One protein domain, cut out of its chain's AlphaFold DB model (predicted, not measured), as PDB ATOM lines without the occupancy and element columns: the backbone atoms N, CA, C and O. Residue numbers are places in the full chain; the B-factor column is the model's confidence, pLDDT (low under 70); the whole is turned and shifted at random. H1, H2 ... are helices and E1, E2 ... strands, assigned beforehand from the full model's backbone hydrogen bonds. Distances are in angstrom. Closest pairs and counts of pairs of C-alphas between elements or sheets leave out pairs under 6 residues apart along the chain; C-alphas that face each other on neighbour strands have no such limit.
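AT A GLANCE: This is residues 11 to 65 of the 66 residues of the protein "Sugar phosphate isomerase/epimerase" of Methanobrevibacter sp (UniProt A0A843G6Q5). One long helix, H2, runs along one side of a small body whose other side is made of a long looping stretch, residues 11 to 31, the short helix H1 and the three-residue strand E1. Residues 24 and 25 of that stretch pack on H2, while H1 lies crosswise to H2 and residues 11 to 12 pair with E1 in parallel. The printed part has 55 residues, with two named helices and one named strand in the order H1, E1, H2. Its class is mostly helix, though under half of the residues are in named elements. It is compact, with a radius of gyration of the C-alphas of 10.5 A and spans of 28 by 22 by 18 A.

HOW THE PARTS SIT: H2, residues 48 to 64, is the longest helix. H1, residues 32 to 37, only just touches it, with 3 pairs of C-alphas within 8 A, and H2 does so with residues 58 to 62 alone. The closest C-alphas of the two are those of Lys 36 and Leu 62, 7.4 A apart. Their lines stand about perpendicular, at 74 degrees. E1, residues 41 to 43, comes closest to H2 at the C-alphas of Ile 43 and Val 51, 6.3 A apart. E1 pairs with no named strand, but residues 42 to 43 of it pair with residues 11 to 12, parallel. H1 and E1 are apart. In H2 every O i to N i+4 pair is within hydrogen-bond range; in H1 0 of 2 are, beside 3 of 3 O i to N i+3 pairs.

IN THESE COORDINATES: H2 is 24.6 A long, from C-alpha 48 at (146.884, 142.469, 89.032) to C-alpha 64 at (168.752, 146.002, 99.742). E1 measures 6.5 A from C-alpha 41 to C-alpha 43. H1 measures 10.1 A and begins with C-alpha 32 at (160.248, 154.622, 98.571).

THE WHOLE: The two C-alphas farthest apart are those of Lys 18 and Ser 63, at 30.1 A. The printed part has no cut, and the links from H1 to E1 and from E1 to H2 are tight. The mean pLDDT of the printed part is 95.2, and no printed residue is under 70.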
ATOM      1  N   HIS A  11     147.449 151.653 103.043       96.25
ATOM      2  CA  HIS A  11     147.305 151.398 101.610       96.25
ATOM      3  C   HIS A  11     148.562 151.896 100.899       96.25
ATOM      4  O   HIS A  11     149.097 152.953 101.239       96.25
ATOM      5  N   ILE A  12     149.055 151.108  99.952       96.94
ATOM      6  CA  ILE A  12     150.267 151.386  99.196       96.94
ATOM      7  C   ILE A  12     149.880 151.488  97.728       96.94
ATOM      8  O   ILE A  12     149.448 150.511  97.115       96.94
ATOM      9  N   ASN A  13     150.084 152.674  97.176       97.25
ATOM     10  CA  ASN A  13     150.000 152.956  95.756       97.25
ATOM     11  C   ASN A  13     150.991 154.076  95.407       97.25
ATOM     12  O   ASN A  13     151.643 154.632  96.295       97.25
ATOM     13  N   ASP A  14     151.116 154.394  94.123       97.62
ATOM     14  CA  ASP A  14     151.930 155.511  93.652       97.62
ATOM     15  C   ASP A  14     151.100 156.461  92.776       97.62
ATOM     16  O   ASP A  14     150.022 156.113  92.273       97.62
ATOM     17  N   ASN A  15     151.597 157.684  92.598       96.38
ATOM     18  CA  ASN A  15     151.026 158.716  91.737       96.38
ATOM     19  C   ASN A  15     152.055 159.831  91.447       96.38
ATOM     20  O   ASN A  15     153.193 159.780  91.894       96.38
ATOM     21  N   ASP A  16     151.654 160.842  90.672       96.25
ATOM     22  CA  ASP A  16     152.481 162.006  90.303       96.25
ATOM     23  C   ASP A  16     152.111 163.288  91.073       96.25
ATOM     24  O   ASP A  16     152.394 164.396  90.614       96.25
ATOM     25  N   GLY A  17     151.373 163.161  92.177       95.00
ATOM     26  CA  GLY A  17     150.863 164.283  92.965       95.00
ATOM     27  C   GLY A  17     149.695 165.054  92.337       95.00
ATOM     28  O   GLY A  17     149.216 166.003  92.954       95.00
ATOM     29  N   LYS A  18     149.205 164.685  91.140       96.00
ATOM     30  CA  LYS A  18     148.086 165.396  90.483       96.00
ATOM     31  C   LYS A  18     146.718 164.806  90.796       96.00
ATOM     32  O   LYS A  18     145.737 165.538  90.869       96.00
ATOM     33  N   LYS A  19     146.635 163.481  90.906       94.94
ATOM     34  CA  LYS A  19     145.410 162.749  91.246       94.94
ATOM     35  C   LYS A  19     145.750 161.391  91.839       94.94
ATOM     36  O   LYS A  19     146.858 160.893  91.651       94.94
ATOM     37  N   ASP A  20     144.768 160.775  92.475       94.38
ATOM     38  CA  ASP A  20     144.882 159.418  92.993       94.38
ATOM     39  C   ASP A  20     144.838 158.402  91.836       94.38
ATOM     40  O   ASP A  20     143.776 158.038  91.333       94.38
ATOM     41  N   LYS A  21     146.015 158.050  91.300       94.25
ATOM     42  CA  LYS A  21     146.145 157.251  90.067       94.25
ATOM     43  C   LYS A  21     146.162 155.748  90.294       94.25
ATOM     44  O   LYS A  21     145.857 155.022  89.349       94.25
ATOM     45  N   HIS A  22     146.549 155.297  91.487       96.31
ATOM     46  CA  HIS A  22     146.721 153.873  91.791       96.31
ATOM     47  C   HIS A  22     147.620 153.174  90.754       96.31
ATOM     48  O   HIS A  22     147.280 152.119  90.208       96.31
ATOM     49  N   GLN A  23     148.747 153.813  90.417       95.69
ATOM     50  CA  GLN A  23     149.747 153.242  89.509       95.69
ATOM     51  C   GLN A  23     150.802 152.462  90.301       95.69
ATOM     52  O   GLN A  23     150.904 152.619  91.519       95.69
ATOM     53  N   ALA A  24     151.549 151.590  89.620       97.88
ATOM     54  CA  ALA A  24     152.491 150.706  90.292       97.88
ATOM     55  C   ALA A  24     153.567 151.491  91.060       97.88
ATOM     56  O   ALA A  24     154.024 152.546  90.621       97.88
ATOM     57  N   VAL A  25     153.977 150.944  92.202       97.88
ATOM     58  CA  VAL A  25     155.040 151.506  93.041       97.88
ATOM     59  C   VAL A  25     156.331 151.611  92.238       97.88
ATOM     60  O   VAL A  25     156.777 150.624  91.653       97.88
ATOM     61  N   GLY A  26     156.912 152.813  92.208       96.38
ATOM     62  CA  GLY A  26     158.114 153.135  91.440       96.38
ATOM     63  C   GLY A  26     157.837 153.766  90.071       96.38
ATOM     64  O   GLY A  26     158.766 154.279  89.456       96.38
ATOM     65  N   ASP A  27     156.583 153.777  89.603       96.81
ATOM     66  CA  ASP A  27     156.204 154.480  88.366       96.81
ATOM     67  C   ASP A  27     155.801 155.941  88.610       96.81
ATOM     68  O   ASP A  27     155.591 156.697  87.658       96.81
ATOM     69  N   GLY A  28     155.617 156.341  89.868       96.12
ATOM     70  CA  GLY A  28     155.294 157.713  90.236       96.12
ATOM     71  C   GLY A  28     156.426 158.427  90.940       96.12
ATOM     72  O   GLY A  28     157.599 158.286  90.603       96.12
ATOM     73  N   THR A  29     156.036 159.276  91.878       96.88
ATOM     74  CA  THR A  29     156.942 160.131  92.640       96.88
ATOM     75  C   THR A  29     156.950 159.779  94.125       96.88
ATOM     76  O   THR A  29     157.431 160.579  94.927       96.88
ATOM     77  N   LEU A  30     156.400 158.621  94.519       95.56
ATOM     78  CA  LEU A  30     156.494 158.131  95.892       95.56
ATOM     79  C   LEU A  30     157.963 157.988  96.308       95.56
ATOM     80  O   LEU A  30     158.738 157.254  95.697       95.56
ATOM     81  N   ASP A  31     158.327 158.636  97.412       95.19
ATOM     82  CA  ASP A  31     159.592 158.372  98.090       95.19
ATOM     83  C   ASP A  31     159.542 156.982  98.743       95.19
ATOM     84  O   ASP A  31     158.921 156.781  99.793       95.19
ATOM     85  N   LEU A  32     160.210 156.012  98.114       95.06
ATOM     86  CA  LEU A  32     160.248 154.622  98.571       95.06
ATOM     87  C   LEU A  32     160.840 154.472  99.980       95.06
ATOM     88  O   LEU A  32     160.520 153.505 100.670       95.06
ATOM     89  N   THR A  33     161.636 155.433 100.469       94.38
ATOM     90  CA  THR A  33     162.181 155.376 101.835       94.38
ATOM     91  C   THR A  33     161.095 155.388 102.909       94.38
ATOM     92  O   THR A  33     161.302 154.830 103.989       94.38
ATOM     93  N   LEU A  34     159.903 155.907 102.596       92.25
ATOM     94  CA  LEU A  34     158.742 155.891 103.482       92.25
ATOM     95  C   LEU A  34     158.240 154.470 103.777       92.25
ATOM     96  O   LEU A  34     157.690 154.233 104.856       92.25
ATOM     97  N   LEU A  35     158.486 153.505 102.882       93.31
ATOM     98  CA  LEU A  35     158.114 152.100 103.077       93.31
ATOM     99  C   LEU A  35     158.812 151.476 104.294       93.31
ATOM    100  O   LEU A  35     158.260 150.565 104.907       93.31
ATOM    101  N   LYS A  36     159.963 152.014 104.725       91.50
ATOM    102  CA  LYS A  36     160.674 151.575 105.944       91.50
ATOM    103  C   LYS A  36     159.858 151.797 107.225       91.50
ATOM    104  O   LYS A  36     160.168 151.221 108.266       91.50
ATOM    105  N   HIS A  37     158.821 152.631 107.166       89.75
ATOM    106  CA  HIS A  37     157.926 152.914 108.287       89.75
ATOM    107  C   HIS A  37     156.598 152.145 108.216       89.75
ATOM    108  O   HIS A  37     155.786 152.240 109.136       89.75
ATOM    109  N   VAL A  38     156.367 151.372 107.150       90.88
ATOM    110  CA  VAL A  38     155.138 150.599 106.955       90.88
ATOM    111  C   VAL A  38     155.324 149.194 107.524       90.88
ATOM    112  O   VAL A  38     156.007 148.358 106.944       90.88
ATOM    113  N   LYS A  39     154.686 148.915 108.667       90.81
ATOM    114  CA  LYS A  39     154.719 147.579 109.289       90.81
ATOM    115  C   LYS A  39     153.815 146.573 108.570       90.81
ATOM    116  O   LYS A  39     154.204 145.430 108.361       90.81
ATOM    117  N   HIS A  40     152.608 147.005 108.209       93.12
ATOM    118  CA  HIS A  40     151.650 146.223 107.432       93.12
ATOM    119  C   HIS A  40     151.077 147.114 106.331       93.12
ATOM    120  O   HIS A  40     150.697 148.262 106.596       93.12
ATOM    121  N   GLY A  41     151.021 146.593 105.108       93.88
ATOM    122  CA  GLY A  41     150.569 147.330 103.935       93.88
ATOM    123  C   GLY A  41     149.736 146.471 102.992       93.88
ATOM    124  O   GLY A  41     149.989 145.276 102.860       93.88
ATOM    125  N   ILE A  42     148.754 147.092 102.342       97.69
ATOM    126  CA  ILE A  42     147.935 146.514 101.273       97.69
ATOM    127  C   ILE A  42     148.286 147.254  99.984       97.69
ATOM    128  O   ILE A  42     148.212 148.478  99.949       97.69
ATOM    129  N   ILE A  43     148.673 146.527  98.935       98.00
ATOM    130  CA  ILE A  43     148.924 147.114  97.614       98.00
ATOM    131  C   ILE A  43     147.572 147.317  96.923       98.00
ATOM    132  O   ILE A  43     146.879 146.341  96.642       98.00
ATOM    133  N   GLU A  44     147.199 148.568  96.662       96.94
ATOM    134  CA  GLU A  44     145.895 148.940  96.102       96.94
ATOM    135  C   GLU A  44     146.081 149.530  94.703       96.94
ATOM    136  O   GLU A  44     146.558 150.652  94.557       96.94
ATOM    137  N   LEU A  45     145.783 148.738  93.665       97.44
ATOM    138  CA  LEU A  45     146.045 149.094  92.269       97.44
ATOM    139  C   LEU A  45     144.925 148.620  91.342       97.44
ATOM    140  O   LEU A  45     144.211 147.664  91.629       97.44
ATOM    141  N   ASN A  46     144.834 149.256  90.173       94.88
ATOM    142  CA  ASN A  46     143.756 149.020  89.206       94.88
ATOM    143  C   ASN A  46     143.835 147.675  88.458       94.88
ATOM    144  O   ASN A  46     142.897 147.317  87.749       94.88
ATOM    145  N   ASN A  47     144.957 146.954  88.535       96.62
ATOM    146  CA  ASN A  47     145.115 145.656  87.880       96.62
ATOM    147  C   ASN A  47     146.162 144.784  88.585       96.62
ATOM    148  O   ASN A  47     147.051 145.283  89.275       96.62
ATOM    149  N   PHE A  48     146.050 143.472  88.374       97.75
ATOM    150  CA  PHE A  48     146.884 142.469  89.032       97.75
ATOM    151  C   PHE A  48     148.360 142.533  88.615       97.75
ATOM    152  O   PHE A  48     149.238 142.383  89.463       97.75
ATOM    153  N   ASP A  49     148.657 142.828  87.350       98.12
ATOM    154  CA  ASP A  49     150.042 142.919  86.869       98.12
ATOM    155  C   ASP A  49     150.812 144.033  87.591       98.12
ATOM    156  O   ASP A  49     151.949 143.844  88.030       98.12
ATOM    157  N   ASN A  50     150.159 145.172  87.820       98.06
ATOM    158  CA  ASN A  50     150.707 146.274  88.598       98.06
ATOM    159  C   ASN A  50     150.881 145.910  90.079       98.06
ATOM    160  O   ASN A  50     151.842 146.375  90.698       98.06
ATOM    161  N   VAL A  51     150.014 145.060  90.647       98.38
ATOM    162  CA  VAL A  51     150.200 144.513  92.007       98.38
ATOM    163  C   VAL A  51     151.471 143.676  92.066       98.38
ATOM    164  O   VAL A  51     152.299 143.887  92.952       98.38
ATOM    165  N   MET A  52     151.679 142.788  91.093       98.44
ATOM    166  CA  MET A  52     152.869 141.937  91.034       98.44
ATOM    167  C   MET A  52     154.150 142.746  90.816       98.44
ATOM    168  O   MET A  52     155.155 142.501  91.486       98.44
ATOM    169  N   LYS A  53     154.104 143.754  89.938       98.25
ATOM    170  CA  LYS A  53     155.212 144.692  89.725       98.25
ATOM    171  C   LYS A  53     155.560 145.446  91.008       98.25
ATOM    172  O   LYS A  53     156.723 145.483  91.399       98.25
ATOM    173  N   SER A  54     154.557 146.000  91.686       98.31
ATOM    174  CA  SER A  54     154.755 146.770  92.919       98.31
ATOM    175  C   SER A  54     155.294 145.906  94.047       98.31
ATOM    176  O   SER A  54     156.206 146.325  94.752       98.31
ATOM    177  N   LYS A  55     154.778 144.678  94.188       98.00
ATOM    178  CA  LYS A  55     155.293 143.700  95.148       98.00
ATOM    179  C   LYS A  55     156.794 143.500  94.955       98.00
ATOM    180  O   LYS A  55     157.533 143.622  95.923       98.00
ATOM    181  N   LYS A  56     157.234 143.261  93.715       98.12
ATOM    182  CA  LYS A  56     158.652 143.078  93.401       98.12
ATOM    183  C   LYS A  56     159.486 144.304  93.775       98.12
ATOM    184  O   LYS A  56     160.474 144.162  94.479       98.12
ATOM    185  N   VAL A  57     159.061 145.503  93.370       97.88
ATOM    186  CA  VAL A  57     159.771 146.757  93.693       97.88
ATOM    187  C   VAL A  57     159.919 146.946  95.206       97.88
ATOM    188  O   VAL A  57     160.987 147.323  95.682       97.88
ATOM    189  N   ILE A  58     158.862 146.660  95.973       97.25
ATOM    190  CA  ILE A  58     158.882 146.749  97.437       97.25
ATOM    191  C   ILE A  58     159.829 145.699  98.036       97.25
ATOM    192  O   ILE A  58     160.620 146.030  98.918       97.25
ATOM    193  N   GLU A  59     159.754 144.445  97.582       96.19
ATOM    194  CA  GLU A  59     160.618 143.357  98.055       96.19
ATOM    195  C   GLU A  59     162.096 143.654  97.780       96.19
ATOM    196  O   GLU A  59     162.906 143.570  98.706       96.19
ATOM    197  N   ASP A  60     162.423 144.077  96.558       97.00
ATOM    198  CA  ASP A  60     163.779 144.437  96.143       97.00
ATOM    199  C   ASP A  60     164.301 145.590  97.022       97.00
ATOM    200  O   ASP A  60     165.320 145.438  97.703       97.00
ATOM    201  N   PHE A  61     163.537 146.685  97.146       95.81
ATOM    202  CA  PHE A  61     163.917 147.845  97.959       95.81
ATOM    203  C   PHE A  61     164.156 147.494  99.435       95.81
ATOM    204  O   PHE A  61     165.149 147.927 100.025       95.81
ATOM    205  N   LEU A  62     163.267 146.709 100.055       92.88
ATOM    206  CA  LEU A  62     163.418 146.311 101.458       92.88
ATOM    207  C   LEU A  62     164.543 145.292 101.657       92.88
ATOM    208  O   LEU A  62     165.115 145.245 102.742       92.88
ATOM    209  N   SER A  63     164.869 144.480 100.650       92.62
ATOM    210  CA  SER A  63     165.969 143.514 100.731       92.62
ATOM    211  C   SER A  63     167.344 144.189 100.706       92.62
ATOM    212  O   SER A  63     168.217 143.810 101.483       92.62
ATOM    213  N   GLU A  64     167.507 145.232  99.889       86.38
ATOM    214  CA  GLU A  64     168.752 146.002  99.742       86.38
ATOM    215  C   GLU A  64     169.019 146.949 100.923       86.38
ATOM    216  O   GLU A  64     170.138 147.417 101.111       86.38
ATOM    217  N   ASN A  65     167.987 147.248 101.717       71.19
ATOM    218  CA  ASN A  65     168.013 148.261 102.774       71.19
ATOM    219  C   ASN A  65     167.751 147.684 104.181       71.19
ATOM    220  O   ASN A  65     167.263 148.416 105.051       71.19
TER     221      ASN A  65